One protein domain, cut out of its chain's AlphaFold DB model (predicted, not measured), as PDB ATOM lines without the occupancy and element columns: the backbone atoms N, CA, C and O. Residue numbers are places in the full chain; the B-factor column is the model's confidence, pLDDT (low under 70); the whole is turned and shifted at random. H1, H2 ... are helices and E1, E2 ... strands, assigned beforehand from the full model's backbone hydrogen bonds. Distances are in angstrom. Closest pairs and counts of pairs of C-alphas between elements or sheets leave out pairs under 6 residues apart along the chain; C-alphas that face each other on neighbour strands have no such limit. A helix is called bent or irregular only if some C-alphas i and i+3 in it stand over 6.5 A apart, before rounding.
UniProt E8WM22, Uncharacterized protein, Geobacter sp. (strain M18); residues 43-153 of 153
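What this domain is: This is residues 43 to 153 of the 153 residues of an uncharacterized protein of Geobacter sp. (strain M18) (UniProt E8WM22). Five helices make a compact body in which H2 lies in the middle and crosses H1, while H1 and H5 run side by side the same way; a small three-stranded sheet of E1, E3 and E2 lies at the end where H1 and H5 begin. H3 folds back from the end of H2, and the link of residues 61 to 71 reaches far from the sheet. The printed part has 111 residues, in the order H1 H2 H3 H4 E1 E2 E3 H5; the sheet, E1 E3 E2, is mixed and the class is mostly helix. The whole is compact, with a radius of gyration of the C-alphas of 13.4 A and spans of 42 by 30 by 25 A.

Where its parts are: Find C-alpha 43 at (244.545, 166.886, 230.095); from there H1, residues 43 to 60, runs 25.9 A. H2, residues 72 to 83, is 17.0 A long; H3, residues 85 to 93, 12.9 A; H4, residues 96 to 107, 14.8 A. H4 is neither bent nor irregular, but only just: C-alphas 99 and 102 are 6.4 A apart. Next come strands E1, residues 114 to 117, E2, residues 127 to 129, and E3, residues 135 to 138, with C-alpha 135 at (250.649, 175.882, 238.627). H5, residues 139 to 151, runs 17.9 A to C-alpha 151 at (225.557, 167.859, 245.003).

How they stand to each other: Begin at the hub, H2, which touches the other four helices; of the 6 pairs of helices in the domain that touch and have a tilt, 1 is at a shallow tilt, and the helix packing is mostly crossed. It stands about perpendicular to H1, at 83 degrees, touching H1's residues 53 to 60 alone; the closest C-alphas, of Glu 54 and Phe 76, are 3.9 A apart. H2 and H3 form a helical hairpin, closest at the C-alphas of Asp 81 and Lys 88, 4.5 A. H1 and H5 touch at a shallow tilt of 17 degrees, the same way, closest at the C-alphas of Ala 46 and Val 139, 5.9 A. In the sheet, E1 and E3 are parallel, with N 117 and O 137 2.8 A apart; E3 and E2 are an antiparallel hairpin, with N 136 and O 128 2.9 A apart. H1, H3, H4 and H5 only graze the sheet, and H2 is not on it. Every O i to N i+4 pair is within hydrogen-bond range in H1 and H5; H2 has 6 of 8, H3 4 of 5 and H4 6 of 8.

The domain as a whole: Look for the two C-alphas farthest apart at Asp 67 and Thr 121, 44.8 A. The printed part has no cut, and the one long link is H1 to H2, of 11 residues. The mean pLDDT of the printed part is 94.5, and no printed residue is under 70.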
ATOM      1  N   PHE A  43     244.764 165.597 230.748       94.75
ATOM      2  CA  PHE A  43     244.545 166.886 230.095       94.75
ATOM      3  C   PHE A  43     243.077 167.082 229.699       94.75
ATOM      4  O   PHE A  43     242.490 168.123 229.994       94.75
ATOM      5  N   LEU A  44     242.469 166.070 229.071       95.00
ATOM      6  CA  LEU A  44     241.065 166.117 228.655       95.00
ATOM      7  C   LEU A  44     240.130 166.188 229.863       95.00
ATOM      8  O   LEU A  44     239.182 166.971 229.853       95.00
ATOM      9  N   ALA A  45     240.428 165.435 230.922       97.62
ATOM     10  CA  ALA A  45     239.671 165.490 232.163       97.62
ATOM     11  C   ALA A  45     239.761 166.878 232.820       97.62
ATOM     12  O   ALA A  45     238.736 167.441 233.199       97.62
ATOM     13  N   ALA A  46     240.955 167.479 232.897       97.62
ATOM     14  CA  ALA A  46     241.130 168.832 233.430       97.62
ATOM     15  C   ALA A  46     240.380 169.891 232.602       97.62
ATOM     16  O   ALA A  46     239.696 170.749 233.165       97.62
ATOM     17  N   LEU A  47     240.459 169.806 231.269       96.75
ATOM     18  CA  LEU A  47     239.701 170.665 230.356       96.75
ATOM     19  C   LEU A  47     238.197 170.533 230.618       96.75
ATOM     20  O   LEU A  47     237.523 171.541 230.838       96.75
ATOM     21  N   GLY A  48     237.687 169.299 230.646       97.56
ATOM     22  CA  GLY A  48     236.282 169.000 230.918       97.56
ATOM     23  C   GLY A  48     235.823 169.578 232.254       97.56
ATOM     24  O   GLY A  48     234.868 170.344 232.291       97.56
ATOM     25  N   LEU A  49     236.551 169.310 233.340       98.44
ATOM     26  CA  LEU A  49     236.224 169.803 234.682       98.44
ATOM     27  C   LEU A  49     236.132 171.335 234.760       98.44
ATOM     28  O   LEU A  49     235.229 171.872 235.408       98.44
ATOM     29  N   LEU A  50     237.021 172.060 234.077       98.00
ATOM     30  CA  LEU A  50     236.954 173.521 234.018       98.00
ATOM     31  C   LEU A  50     235.740 173.996 233.206       98.00
ATOM     32  O   LEU A  50     235.041 174.909 233.647       98.00
ATOM     33  N   CYS A  51     235.434 173.360 232.071       97.44
ATOM     34  CA  CYS A  51     234.192 173.613 231.330       97.44
ATOM     35  C   CYS A  51     232.951 173.363 232.200       97.44
ATOM     36  O   CYS A  51     232.032 174.179 232.225       97.44
ATOM     37  N   TYR A  52     232.938 172.263 232.952       98.19
ATOM     38  CA  TYR A  52     231.829 171.889 233.825       98.19
ATOM     39  C   TYR A  52     231.671 172.841 235.012       98.19
ATOM     40  O   TYR A  52     230.549 173.089 235.444       98.19
ATOM     41  N   THR A  53     232.760 173.452 235.480       98.50
ATOM     42  CA  THR A  53     232.717 174.529 236.483       98.50
ATOM     43  C   THR A  53     231.967 175.755 235.943       98.50
ATOM     44  O   THR A  53     231.088 176.294 236.612       98.50
ATOM     45  N   GLU A  54     232.253 176.182 234.708       98.12
ATOM     46  CA  GLU A  54     231.528 177.287 234.058       98.12
ATOM     47  C   GLU A  54     230.053 176.943 233.822       98.12
ATOM     48  O   GLU A  54     229.168 177.762 234.076       98.12
ATOM     49  N   PHE A  55     229.790 175.718 233.365       97.19
ATOM     50  CA  PHE A  55     228.439 175.212 233.151       97.19
ATOM     51  C   PHE A  55     227.618 175.201 234.447       97.19
ATOM     52  O   PHE A  55     226.509 175.737 234.459       97.19
ATOM     53  N   GLY A  56     228.174 174.676 235.545       97.31
ATOM     54  CA  GLY A  56     227.547 174.731 236.869       97.31
ATOM     55  C   GLY A  56     227.224 176.169 237.277       97.31
ATOM     56  O   GLY A  56     226.112 176.467 237.712       97.31
ATOM     57  N   GLY A  57     228.144 177.099 237.007       97.69
ATOM     58  CA  GLY A  57     227.922 178.524 237.234       97.69
ATOM     59  C   GLY A  57     226.765 179.106 236.439       97.69
ATOM     60  O   GLY A  57     225.917 179.802 236.995       97.69
ATOM     61  N   LYS A  58     226.676 178.774 235.150       96.94
ATOM     62  CA  LYS A  58     225.566 179.206 234.298       96.94
ATOM     63  C   LYS A  58     224.225 178.681 234.805       96.94
ATOM     64  O   LYS A  58     223.249 179.425 234.777       96.94
ATOM     65  N   LEU A  59     224.172 177.435 235.272       95.50
ATOM     66  CA  LEU A  59     222.956 176.862 235.848       95.50
ATOM     67  C   LEU A  59     222.564 177.541 237.165       95.50
ATOM     68  O   LEU A  59     221.386 177.815 237.379       95.50
ATOM     69  N   ARG A  60     223.539 177.810 238.043       96.00
ATOM     70  CA  ARG A  60     223.279 178.310 239.399       96.00
ATOM     71  C   ARG A  60     223.016 179.811 239.462       96.00
ATOM     72  O   ARG A  60     222.157 180.240 240.231       96.00
ATOM     73  N   PHE A  61     223.787 180.589 238.707       96.62
ATOM     74  CA  PHE A  61     223.819 182.051 238.797       96.62
ATOM     75  C   PHE A  61     223.268 182.729 237.547       96.62
ATOM     76  O   PHE A  61     222.712 183.820 237.645       96.62
ATOM     77  N   GLY A  62     223.427 182.108 236.374       96.56
ATOM     78  CA  GLY A  62     222.922 182.648 235.112       96.56
ATOM     79  C   GLY A  62     223.437 184.057 234.806       96.56
ATOM     80  O   GLY A  62     222.699 184.859 234.235       96.56
ATOM     81  N   ALA A  63     224.675 184.371 235.202       97.19
ATOM     82  CA  ALA A  63     225.237 185.711 235.110       97.19
ATOM     83  C   ALA A  63     225.242 186.212 233.660       97.19
ATOM     84  O   ALA A  63     225.649 185.497 232.732       97.19
ATOM     85  N   LYS A  64     224.793 187.458 233.483       97.62
ATOM     86  CA  LYS A  64     224.680 188.141 232.194       97.62
ATOM     87  C   LYS A  64     225.519 189.409 232.178       97.62
ATOM     88  O   LYS A  64     225.633 190.110 233.182       97.62
ATOM     89  N   ARG A  65     226.037 189.736 231.001       96.38
ATOM     90  CA  ARG A  65     226.636 191.037 230.699       96.38
ATOM     91  C   ARG A  65     225.543 192.082 230.465       96.38
ATOM     92  O   ARG A  65     224.369 191.757 230.298       96.38
ATOM     93  N   LYS A  66     225.941 193.357 230.397       94.81
ATOM     94  CA  LYS A  66     225.027 194.489 230.142       94.81
ATOM     95  C   LYS A  66     224.261 194.376 228.817       94.81
ATOM     96  O   LYS A  66     223.179 194.932 228.702       94.81
ATOM     97  N   ASP A  67     224.815 193.664 227.837       96.06
ATOM     98  CA  ASP A  67     224.189 193.401 226.535       96.06
ATOM     99  C   ASP A  67     223.228 192.193 226.550       96.06
ATOM    100  O   ASP A  67     222.752 191.766 225.500       96.06
ATOM    101  N   GLY A  68     222.960 191.614 227.727       94.25
ATOM    102  CA  GLY A  68     222.068 190.469 227.910       94.25
ATOM    103  C   GLY A  68     222.680 189.112 227.542       94.25
ATOM    104  O   GLY A  68     222.031 188.080 227.742       94.25
ATOM    105  N   LYS A  69     223.919 189.070 227.036       95.56
ATOM    106  CA  LYS A  69     224.616 187.811 226.726       95.56
ATOM    107  C   LYS A  69     225.170 187.167 227.992       95.56
ATOM    108  O   LYS A  69     225.397 187.841 228.994       95.56
ATOM    109  N   ASP A  70     225.429 185.863 227.929       95.62
ATOM    110  CA  ASP A  70     226.085 185.143 229.024       95.62
ATOM    111  C   ASP A  70     227.438 185.784 229.369       95.62
ATOM    112  O   ASP A  70     228.187 186.220 228.483       95.62
ATOM    113  N   ASP A  71     227.726 185.838 230.669       97.31
ATOM    114  CA  ASP A  71     229.035 186.186 231.210       97.31
ATOM    115  C   ASP A  71     229.749 184.904 231.680       97.31
ATOM    116  O   ASP A  71     229.537 184.448 232.808       97.31
ATOM    117  N   PRO A  72     230.549 184.253 230.816       95.75
ATOM    118  CA  PRO A  72     231.175 182.976 231.149       95.75
ATOM    119  C   PRO A  72     232.213 183.118 232.268       95.75
ATOM    120  O   PRO A  72     232.320 182.234 233.116       95.75
ATOM    121  N   SER A  73     232.926 184.247 232.332       97.25
ATOM    122  CA  SER A  73     233.909 184.499 233.388       97.25
ATOM    123  C   SER A  73     233.229 184.653 234.745       97.25
ATOM    124  O   SER A  73     233.638 184.017 235.718       97.25
ATOM    125  N   ALA A  74     232.148 185.437 234.815       97.88
ATOM    126  CA  ALA A  74     231.395 185.602 236.052       97.88
ATOM    127  C   ALA A  74     230.736 184.292 236.503       97.88
ATOM    128  O   ALA A  74     230.753 183.990 237.696       97.88
ATOM    129  N   ASN A  75     230.180 183.505 235.577       98.25
ATOM    130  CA  ASN A  75     229.593 182.203 235.894       98.25
ATOM    131  C   ASN A  75     230.648 181.228 236.433       98.25
ATOM    132  O   ASN A  75     230.453 180.653 237.503       98.25
ATOM    133  N   PHE A  76     231.790 181.099 235.752       98.50
ATOM    134  CA  PHE A  76     232.894 180.261 236.218       98.50
ATOM    135  C   PHE A  76     233.385 180.690 237.602       98.50
ATOM    136  O   PHE A  76     233.442 179.864 238.503       98.50
ATOM    137  N   ASN A  77     233.712 181.972 237.794       98.38
ATOM    138  CA  ASN A  77     234.313 182.458 239.038       98.38
ATOM    139  C   ASN A  77     233.383 182.287 240.247       98.38
ATOM    140  O   ASN A  77     233.842 181.886 241.312       98.38
ATOM    141  N   GLN A  78     232.083 182.550 240.082       98.25
ATOM    142  CA  GLN A  78     231.111 182.363 241.164       98.25
ATOM    143  C   GLN A  78     230.953 180.888 241.543       98.25
ATOM    144  O   GLN A  78     230.860 180.571 242.724       98.25
ATOM    145  N   PHE A  79     230.950 179.978 240.564       98.44
ATOM    146  CA  PHE A  79     230.847 178.544 240.847       98.44
ATOM    147  C   PHE A  79     232.142 177.959 241.400       98.44
ATOM    148  O   PHE A  79     232.117 177.117 242.288       98.44
ATOM    149  N   PHE A  80     233.283 178.446 240.920       98.44
ATOM    150  CA  PHE A  80     234.598 178.079 241.426       98.44
ATOM    151  C   PHE A  80     234.735 178.382 242.925       98.44
ATOM    152  O   PHE A  80     235.311 177.590 243.666       98.44
ATOM    153  N   ASP A  81     234.138 179.478 243.400       98.19
ATOM    154  CA  ASP A  81     234.107 179.809 244.827       98.19
ATOM    155  C   ASP A  81     233.296 178.794 245.662       98.19
ATOM    156  O   ASP A  81     233.560 178.648 246.857       98.19
ATOM    157  N   LEU A  82     232.359 178.053 245.050       98.06
ATOM    158  CA  LEU A  82     231.587 176.989 245.712       98.06
ATOM    159  C   LEU A  82     232.383 175.692 245.905       98.06
ATOM    160  O   LEU A  82     232.003 174.873 246.737       98.06
ATOM    161  N   LEU A  83     233.510 175.514 245.205       97.81
ATOM    162  CA  LEU A  83     234.414 174.373 245.418       97.81
ATOM    163  C   LEU A  83     235.028 174.389 246.827       97.81
ATOM    164  O   LEU A  83     235.442 173.358 247.353       97.81
ATOM    165  N   GLY A  84     235.093 175.571 247.445       97.19
ATOM    166  CA  GLY A  84     235.442 175.744 248.847       97.19
ATOM    167  C   GLY A  84     236.243 177.021 249.130       97.19
ATOM    168  O   GLY A  84     236.763 177.666 248.216       97.19
ATOM    169  N   PRO A  85     236.423 177.380 250.418       96.69
ATOM    170  CA  PRO A  85     237.079 178.630 250.818       96.69
ATOM    171  C   PRO A  85     238.509 178.795 250.290       96.69
ATOM    172  O   PRO A  85     238.954 179.906 249.993       96.69
ATOM    173  N   ALA A  86     239.237 177.687 250.156       96.75
ATOM    174  CA  ALA A  86     240.595 177.690 249.630       96.75
ATOM    175  C   ALA A  86     240.640 178.024 248.129       96.75
ATOM    176  O   ALA A  86     241.503 178.794 247.710       96.75
ATOM    177  N   TYR A  87     239.678 177.528 247.339       97.62
ATOM    178  CA  TYR A  87     239.540 177.885 245.923       97.62
ATOM    179  C   TYR A  87     239.209 179.366 245.763       97.62
ATOM    180  O   TYR A  87     239.876 180.059 245.000       97.62
ATOM    181  N   LYS A  88     238.275 179.890 246.563       97.56
ATOM    182  CA  LYS A  88     237.982 181.328 246.585       97.56
ATOM    183  C   LYS A  88     239.226 182.169 246.884       97.56
ATOM    184  O   LYS A  88     239.572 183.068 246.121       97.56
ATOM    185  N   THR A  89     239.951 181.815 247.946       97.06
ATOM    186  CA  THR A  89     241.199 182.502 248.330       97.06
ATOM    187  C   THR A  89     242.240 182.458 247.210       97.06
ATOM    188  O   THR A  89     242.957 183.431 246.979       97.06
ATOM    189  N   PHE A  90     242.330 181.333 246.499       96.25
ATOM    190  CA  PHE A  90     243.213 181.184 245.350       96.25
ATOM    191  C   PHE A  90     242.782 182.077 244.177       96.25
ATOM    192  O   PHE A  90     243.609 182.800 243.621       96.25
ATOM    193  N   ARG A  91     241.490 182.097 243.833       96.44
ATOM    194  CA  ARG A  91     240.935 182.946 242.768       96.44
ATOM    195  C   ARG A  91     241.151 184.433 243.037       96.44
ATOM    196  O   ARG A  91     241.448 185.182 242.112       96.44
ATOM    197  N   ASP A  92     241.060 184.865 244.289       96.50
ATOM    198  CA  ASP A  92     241.280 186.272 244.647       96.50
ATOM    199  C   ASP A  92     242.721 186.740 244.355       96.50
ATOM    200  O   ASP A  92     242.970 187.935 244.201       96.50
ATOM    201  N   ARG A  93     243.677 185.806 244.233       95.88
ATOM    202  CA  ARG A  93     245.095 186.084 243.937       95.88
ATOM    203  C   ARG A  93     245.501 185.742 242.506       95.88
ATOM    204  O   ARG A  93     246.522 186.234 242.027       95.88
ATOM    205  N   HIS A  94     244.731 184.902 241.819       94.81
ATOM    206  CA  HIS A  94     245.083 184.363 240.510       94.81
ATOM    207  C   HIS A  94     243.905 184.439 239.542       94.81
ATOM    208  O   HIS A  94     242.780 184.068 239.863       94.81
ATOM    209  N   LYS A  95     244.175 184.832 238.294       93.75
ATOM    210  CA  LYS A  95     243.172 184.870 237.220       93.75
ATOM    211  C   LYS A  95     242.865 183.462 236.691       93.75
ATOM    212  O   LYS A  95     243.207 183.133 235.560       93.75
ATOM    213  N   VAL A  96     242.254 182.615 237.523       94.06
ATOM    214  CA  VAL A  96     241.999 181.188 237.238       94.06
ATOM    215  C   VAL A  96     241.264 180.999 235.914       94.06
ATOM    216  O   VAL A  96     241.679 180.176 235.097       94.06
ATOM    217  N   TYR A  97     240.212 181.792 235.681       94.56
ATOM    218  CA  TYR A  97     239.451 181.742 234.435       94.56
ATOM    219  C   TYR A  97     240.345 181.981 233.209       94.56
ATOM    220  O   TYR A  97     240.345 181.187 232.274       94.56
ATOM    221  N   ASP A  98     241.161 183.035 233.229       91.06
ATOM    222  CA  ASP A  98     241.999 183.394 232.083       91.06
ATOM    223  C   ASP A  98     243.136 182.388 231.861       91.06
ATOM    224  O   ASP A  98     243.404 181.992 230.727       91.06
ATOM    225  N   ILE A  99     243.805 181.964 232.937       89.88
ATOM    226  CA  ILE A  99     245.014 181.131 232.867       89.88
ATOM    227  C   ILE A  99     244.673 179.686 232.501       89.88
ATOM    228  O   ILE A  99     245.333 179.096 231.645       89.88
ATOM    229  N   LEU A 100     243.662 179.113 233.159       91.12
ATOM    230  CA  LEU A 100     243.359 177.684 233.083       91.12
ATOM    231  C   LEU A 100     242.150 177.421 232.193       91.12
ATOM    232  O   LEU A 100     242.281 176.724 231.196       91.12
ATOM    233  N   ARG A 101     240.982 177.990 232.515       93.38
ATOM    234  CA  ARG A 101     239.732 177.701 231.793       93.38
ATOM    235  C   ARG A 101     239.792 178.151 230.331       93.38
ATOM    236  O   ARG A 101     239.493 177.356 229.442       93.38
ATOM    237  N   CYS A 102     240.167 179.408 230.100       90.69
ATOM    238  CA  CYS A 102     240.275 180.008 228.773       90.69
ATOM    239  C   CYS A 102     241.471 179.430 228.005       90.69
ATOM    240  O   CYS A 102     241.311 179.023 226.858       90.69
ATOM    241  N   GLY A 103     242.635 179.303 228.657       84.06
ATOM    242  CA  GLY A 103     243.809 178.654 228.066       84.06
ATOM    243  C   GLY A 103     243.508 177.237 227.566       84.06
ATOM    244  O   GLY A 103     243.632 176.958 226.375       84.06
ATOM    245  N   LEU A 104     243.033 176.347 228.442       85.25
ATOM    246  CA  LEU A 104     242.826 174.942 228.077       85.25
ATOM    247  C   LEU A 104     241.775 174.748 226.983       85.25
ATOM    248  O   LEU A 104     241.916 173.831 226.184       85.25
ATOM    249  N   ALA A 105     240.745 175.590 226.917       85.94
ATOM    250  CA  ALA A 105     239.670 175.401 225.946       85.94
ATOM    251  C   ALA A 105     239.844 176.143 224.622       85.94
ATOM    252  O   ALA A 105     239.272 175.707 223.626       85.94
ATOM    253  N   HIS A 106     240.591 177.248 224.592       83.38
ATOM    254  CA  HIS A 106     240.775 178.032 223.366       83.38
ATOM    255  C   HIS A 106     242.177 177.907 222.776       83.38
ATOM    256  O   HIS A 106     242.341 178.076 221.573       83.38
ATOM    257  N   GLU A 107     243.172 177.589 223.601       84.56
ATOM    258  CA  GLU A 107     244.571 177.466 223.180       84.56
ATOM    259  C   GLU A 107     245.087 176.027 223.318       84.56
ATOM    260  O   GLU A 107     246.211 175.745 222.918       84.56
ATOM    261  N   TYR A 108     244.281 175.112 223.879       82.31
ATOM    262  CA  TYR A 108     244.686 173.740 224.214       82.31
ATOM    263  C   TYR A 108     246.001 173.699 225.012       82.31
ATOM    264  O   TYR A 108     246.796 172.766 224.913       82.31
ATOM    265  N   TYR A 109     246.211 174.729 225.833       79.38
ATOM    266  CA  TYR A 109     247.424 174.949 226.605       79.38
ATOM    267  C   TYR A 109     247.116 175.820 227.828       79.38
ATOM    268  O   TYR A 109     246.264 176.703 227.775       79.38
ATOM    269  N   VAL A 110     247.795 175.599 228.954       78.94
ATOM    270  CA  VAL A 110     247.661 176.497 230.115       78.94
ATOM    271  C   VAL A 110     248.521 177.726 229.864       78.94
ATOM    272  O   VAL A 110     249.710 177.577 229.622       78.94
ATOM    273  N   LYS A 111     247.983 178.948 229.992       83.31
ATOM    274  CA  LYS A 111     248.723 180.187 229.643       83.31
ATOM    275  C   LYS A 111     249.960 180.466 230.515       83.31
ATOM    276  O   LYS A 111     250.625 181.484 230.343       83.31
ATOM    277  N   GLN A 112     250.239 179.599 231.483       87.12
ATOM    278  CA  GLN A 112     251.392 179.626 232.373       87.12
ATOM    279  C   GLN A 112     251.914 178.204 232.601       87.12
ATOM    280  O   GLN A 112     251.211 177.224 232.351       87.12
ATOM    281  N   SER A 113     253.141 178.090 233.122       89.88
ATOM    282  CA  SER A 113     253.730 176.794 233.473       89.88
ATOM    283  C   SER A 113     252.817 176.039 234.439       89.88
ATOM    284  O   SER A 113     252.521 176.530 235.531       89.88
ATOM    285  N   CYS A 114     252.369 174.853 234.030       94.19
ATOM    286  CA  CYS A 114     251.418 174.047 234.780       94.19
ATOM    287  C   CYS A 114     251.732 172.557 234.650       94.19
ATOM    288  O   CYS A 114     252.107 172.085 233.576       94.19
ATOM    289  N   VAL A 115     251.550 171.813 235.738       94.88
ATOM    290  CA  VAL A 115     251.542 170.349 235.731       94.88
ATOM    291  C   VAL A 115     250.126 169.838 235.972       94.88
ATOM    292  O   VAL A 115     249.492 170.176 236.969       94.88
ATOM    293  N   ILE A 116     249.634 168.991 235.070       95.56
ATOM    294  CA  ILE A 116     248.342 168.321 235.228       95.56
ATOM    295  C   ILE A 116     248.607 166.886 235.674       95.56
ATOM    296  O   ILE A 116     249.252 166.107 234.974       95.56
ATOM    297  N   ARG A 117     248.116 166.535 236.856       96.25
ATOM    298  CA  ARG A 117     248.244 165.213 237.466       96.25
ATOM    299  C   ARG A 117     246.871 164.567 237.504       96.25
ATOM    300  O   ARG A 117     245.878 165.245 237.759       96.25
ATOM    301  N   MET A 118     246.814 163.264 237.256       96.69
ATOM    302  CA  MET A 118     245.544 162.556 237.372       96.69
ATOM    303  C   MET A 118     245.174 162.318 238.838       96.69
ATOM    304  O   MET A 118     244.087 162.693 239.268       96.69
ATOM    305  N   LEU A 119     246.102 161.736 239.597       96.38
ATOM    306  CA  LEU A 119     245.868 161.269 240.961       96.38
ATOM    307  C   LEU A 119     246.480 162.201 241.998       96.38
ATOM    308  O   LEU A 119     247.523 162.825 241.759       96.38
ATOM    309  N   GLU A 120     245.840 162.260 243.159       93.38
ATOM    310  CA  GLU A 120     246.383 162.960 244.313       93.38
ATOM    311  C   GLU A 120     247.485 162.131 244.984       93.38
ATOM    312  O   GLU A 120     247.411 160.909 245.084       93.38
ATOM    313  N   THR A 121     248.547 162.794 245.441       87.62
ATOM    314  CA  THR A 121     249.633 162.144 246.202       87.62
ATOM    315  C   THR A 121     249.459 162.303 247.713       87.62
ATOM    316  O   THR A 121     250.322 161.899 248.487       87.62
ATOM    317  N   GLY A 122     248.367 162.938 248.133       84.25
ATOM    318  CA  GLY A 122     248.011 163.237 249.512       84.25
ATOM    319  C   GLY A 122     246.814 164.195 249.561       84.25
ATOM    320  O   GLY A 122     246.434 164.734 248.518       84.25
ATOM    321  N   PRO A 123     246.223 164.430 250.746       80.38
ATOM    322  CA  PRO A 123     245.085 165.329 250.891       80.38
ATOM    323  C   PRO A 123     245.451 166.747 250.448       80.38
ATOM    324  O   PRO A 123     246.438 167.317 250.919       80.38
ATOM    325  N   GLY A 124     244.653 167.331 249.561       86.81
ATOM    326  CA  GLY A 124     244.926 168.667 249.056       86.81
ATOM    327  C   GLY A 124     243.880 169.190 248.084       86.81
ATOM    328  O   GLY A 124     242.895 168.519 247.759       86.81
ATOM    329  N   LEU A 125     244.118 170.424 247.641       91.19
ATOM    330  CA  LEU A 125     243.321 171.082 246.612       91.19
ATOM    331  C   LEU A 125     243.592 170.443 245.251       91.19
ATOM    332  O   LEU A 125     244.722 170.078 244.938       91.19
ATOM    333  N   GLY A 126     242.567 170.411 244.408       95.81
ATOM    334  CA  GLY A 126     242.689 170.061 242.996       95.81
ATOM    335  C   GLY A 126     243.369 171.123 242.144       95.81
ATOM    336  O   GLY A 126     243.659 170.872 240.980       95.81
ATOM    337  N   LEU A 127     243.637 172.303 242.699       95.81
ATOM    338  CA  LEU A 127     244.290 173.392 241.993       95.81
ATOM    339  C   LEU A 127     245.122 174.245 242.948       95.81
ATOM    340  O   LEU A 127     244.674 174.574 244.047       95.81
ATOM    341  N   GLY A 128     246.298 174.671 242.495       95.25
ATOM    342  CA  GLY A 128     247.103 175.643 243.217       95.25
ATOM    343  C   GLY A 128     248.372 176.037 242.475       95.25
ATOM    344  O   GLY A 128     248.503 175.838 241.265       95.25
ATOM    345  N   VAL A 129     249.313 176.607 243.226       94.44
ATOM    346  CA  VAL A 129     250.644 176.996 242.753       94.44
ATOM    347  C   VAL A 129     251.681 176.412 243.710       94.44
ATOM    348  O   VAL A 129     251.563 176.549 244.927       94.44
ATOM    349  N   GLU A 130     252.674 175.715 243.161       92.31
ATOM    350  CA  GLU A 130     253.840 175.218 243.892       92.31
ATOM    351  C   GLU A 130     254.734 176.397 244.327       92.31
ATOM    352  O   GLU A 130     254.697 177.471 243.730       92.31
ATOM    353  N   ALA A 131     255.609 176.199 245.320       91.19
ATOM    354  CA  ALA A 131     256.532 177.248 245.784       91.19
ATOM    355  C   ALA A 131     257.445 177.814 244.671       91.19
ATOM    356  O   ALA A 131     257.920 178.940 244.770       91.19
ATOM    357  N   SER A 132     257.659 177.048 243.598       92.50
ATOM    358  CA  SER A 132     258.392 177.454 242.392       92.50
ATOM    359  C   SER A 132     257.642 178.459 241.504       92.50
ATOM    360  O   SER A 132     258.207 178.944 240.529       92.50
ATOM    361  N   GLY A 133     256.365 178.735 241.786       91.50
ATOM    362  CA  GLY A 133     255.480 179.522 240.924       91.50
ATOM    363  C   GLY A 133     254.794 178.705 239.821       91.50
ATOM    364  O   GLY A 133     253.981 179.251 239.078       91.50
ATOM    365  N   ARG A 134     255.076 177.400 239.712       94.31
ATOM    366  CA  ARG A 134     254.417 176.511 238.747       94.31
ATOM    367  C   ARG A 134     253.010 176.151 239.221       94.31
ATOM    368  O   ARG A 134     252.829 175.696 240.348       94.31
ATOM    369  N   TYR A 135     252.019 176.304 238.349       95.75
ATOM    370  CA  TYR A 135     250.649 175.882 238.627       95.75
ATOM    371  C   TYR A 135     250.549 174.359 238.672       95.75
ATOM    372  O   TYR A 135     251.296 173.646 237.998       95.75
ATOM    373  N   PHE A 136     249.588 173.847 239.427       95.94
ATOM    374  CA  PHE A 136     249.218 172.443 239.363       95.94
ATOM    375  C   PHE A 136     247.706 172.278 239.270       95.94
ATOM    376  O   PHE A 136     246.945 173.072 239.824       95.94
ATOM    377  N   PHE A 137     247.295 171.212 238.589       97.38
ATOM    378  CA  PHE A 137     245.923 170.727 238.541       97.38
ATOM    379  C   PHE A 137     245.928 169.233 238.868       97.38
ATOM    380  O   PHE A 137     246.636 168.471 238.212       97.38
ATOM    381  N   VAL A 138     245.158 168.806 239.864       98.00
ATOM    382  CA  VAL A 138     244.974 167.397 240.234       98.00
ATOM    383  C   VAL A 138     243.534 167.009 239.925       98.00
ATOM    384  O   VAL A 138     242.608 167.471 240.593       98.00
ATOM    385  N   VAL A 139     243.351 166.177 238.900       98.19
ATOM    386  CA  VAL A 139     242.028 165.808 238.372       98.19
ATOM    387  C   VAL A 139     241.161 165.156 239.438       98.19
ATOM    388  O   VAL A 139     240.020 165.570 239.617       98.19
ATOM    389  N   GLU A 140     241.697 164.180 240.168       98.06
ATOM    390  CA  GLU A 140     240.972 163.468 241.219       98.06
ATOM    391  C   GLU A 140     240.429 164.409 242.303       98.06
ATOM    392  O   GLU A 140     239.222 164.430 242.559       98.06
ATOM    393  N   SER A 141     241.297 165.234 242.894       98.12
ATOM    394  CA  SER A 141     240.899 166.162 243.952       98.12
ATOM    395  C   SER A 141     239.922 167.224 243.435       98.12
ATOM    396  O   SER A 141     238.924 167.508 244.095       98.12
ATOM    397  N   TYR A 142     240.147 167.771 242.232       98.38
ATOM    398  CA  TYR A 142     239.246 168.768 241.646       98.38
ATOM    399  C   TYR A 142     237.873 168.166 241.318       98.38
ATOM    400  O   TYR A 142     236.849 168.791 241.580       98.38
ATOM    401  N   CYS A 143     237.834 166.948 240.768       98.31
ATOM    402  CA  CYS A 143     236.596 166.234 240.455       98.31
ATOM    403  C   CYS A 143     235.756 166.000 241.714       98.31
ATOM    404  O   CYS A 143     234.554 166.266 241.708       98.31
ATOM    405  N   ARG A 144     236.388 165.560 242.809       97.75
ATOM    406  CA  ARG A 144     235.737 165.395 244.116       97.75
ATOM    407  C   ARG A 144     235.095 166.700 244.591       97.75
ATOM    408  O   ARG A 144     233.921 166.704 244.955       97.75
ATOM    409  N   ASP A 145     235.853 167.793 244.575       98.06
ATOM    410  CA  ASP A 145     235.384 169.083 245.088       98.06
ATOM    411  C   ASP A 145     234.279 169.672 244.187       98.06
ATOM    412  O   ASP A 145     233.280 170.200 244.678       98.06
ATOM    413  N   LEU A 146     234.397 169.495 242.865       98.38
ATOM    414  CA  LEU A 146     233.368 169.882 241.899       98.38
ATOM    415  C   LEU A 146     232.085 169.073 242.076       98.38
ATOM    416  O   LEU A 146     230.997 169.644 242.040       98.38
ATOM    417  N   ARG A 147     232.193 167.760 242.296       98.31
ATOM    418  CA  ARG A 147     231.032 166.902 242.551       98.31
ATOM    419  C   ARG A 147     230.259 167.368 243.762       98.31
ATOM    420  O   ARG A 147     229.051 167.539 243.652       98.31
ATOM    421  N   LYS A 148     230.962 167.671 244.852       97.94
ATOM    422  CA  LYS A 148     230.343 168.231 246.050       97.94
ATOM    423  C   LYS A 148     229.582 169.524 245.739       97.94
ATOM    424  O   LYS A 148     228.417 169.638 246.097       97.94
ATOM    425  N   ALA A 149     230.185 170.455 244.998       97.75
ATOM    426  CA  ALA A 149     229.499 171.686 244.598       97.75
ATOM    427  C   ALA A 149     228.242 171.426 243.739       97.75
ATOM    428  O   ALA A 149     227.257 172.142 243.874       97.75
ATOM    429  N   PHE A 150     228.250 170.396 242.883       97.88
ATOM    430  CA  PHE A 150     227.079 169.945 242.114       97.88
ATOM    431  C   PHE A 150     226.054 169.146 242.941       97.88
ATOM    432  O   PHE A 150     224.908 169.003 242.516       97.88
ATOM    433  N   ASP A 151     226.453 168.529 244.051       96.44
ATOM    434  CA  ASP A 151     225.557 167.859 245.003       96.44
ATOM    435  C   ASP A 151     224.779 168.877 245.845       96.44
ATOM    436  O   ASP A 151     223.620 168.631 246.164       96.44
ATOM    437  N   ASP A 152     225.384 170.036 246.116       94.38
ATOM    438  CA  ASP A 152     224.797 171.136 246.893       94.38
ATOM    439  C   ASP A 152     223.893 172.082 246.058       94.38
ATOM    440  O   ASP A 152     223.424 173.106 246.569       94.38
ATOM    441  N   MET A 153     223.676 171.781 244.767       87.19
ATOM    442  CA  MET A 153     222.873 172.583 243.822       87.19
ATOM    443  C   MET A 153     221.369 172.312 243.869       87.19
ATOM    444  O   MET A 153     220.963 171.136 243.989       87.19
TER     445      MET A 153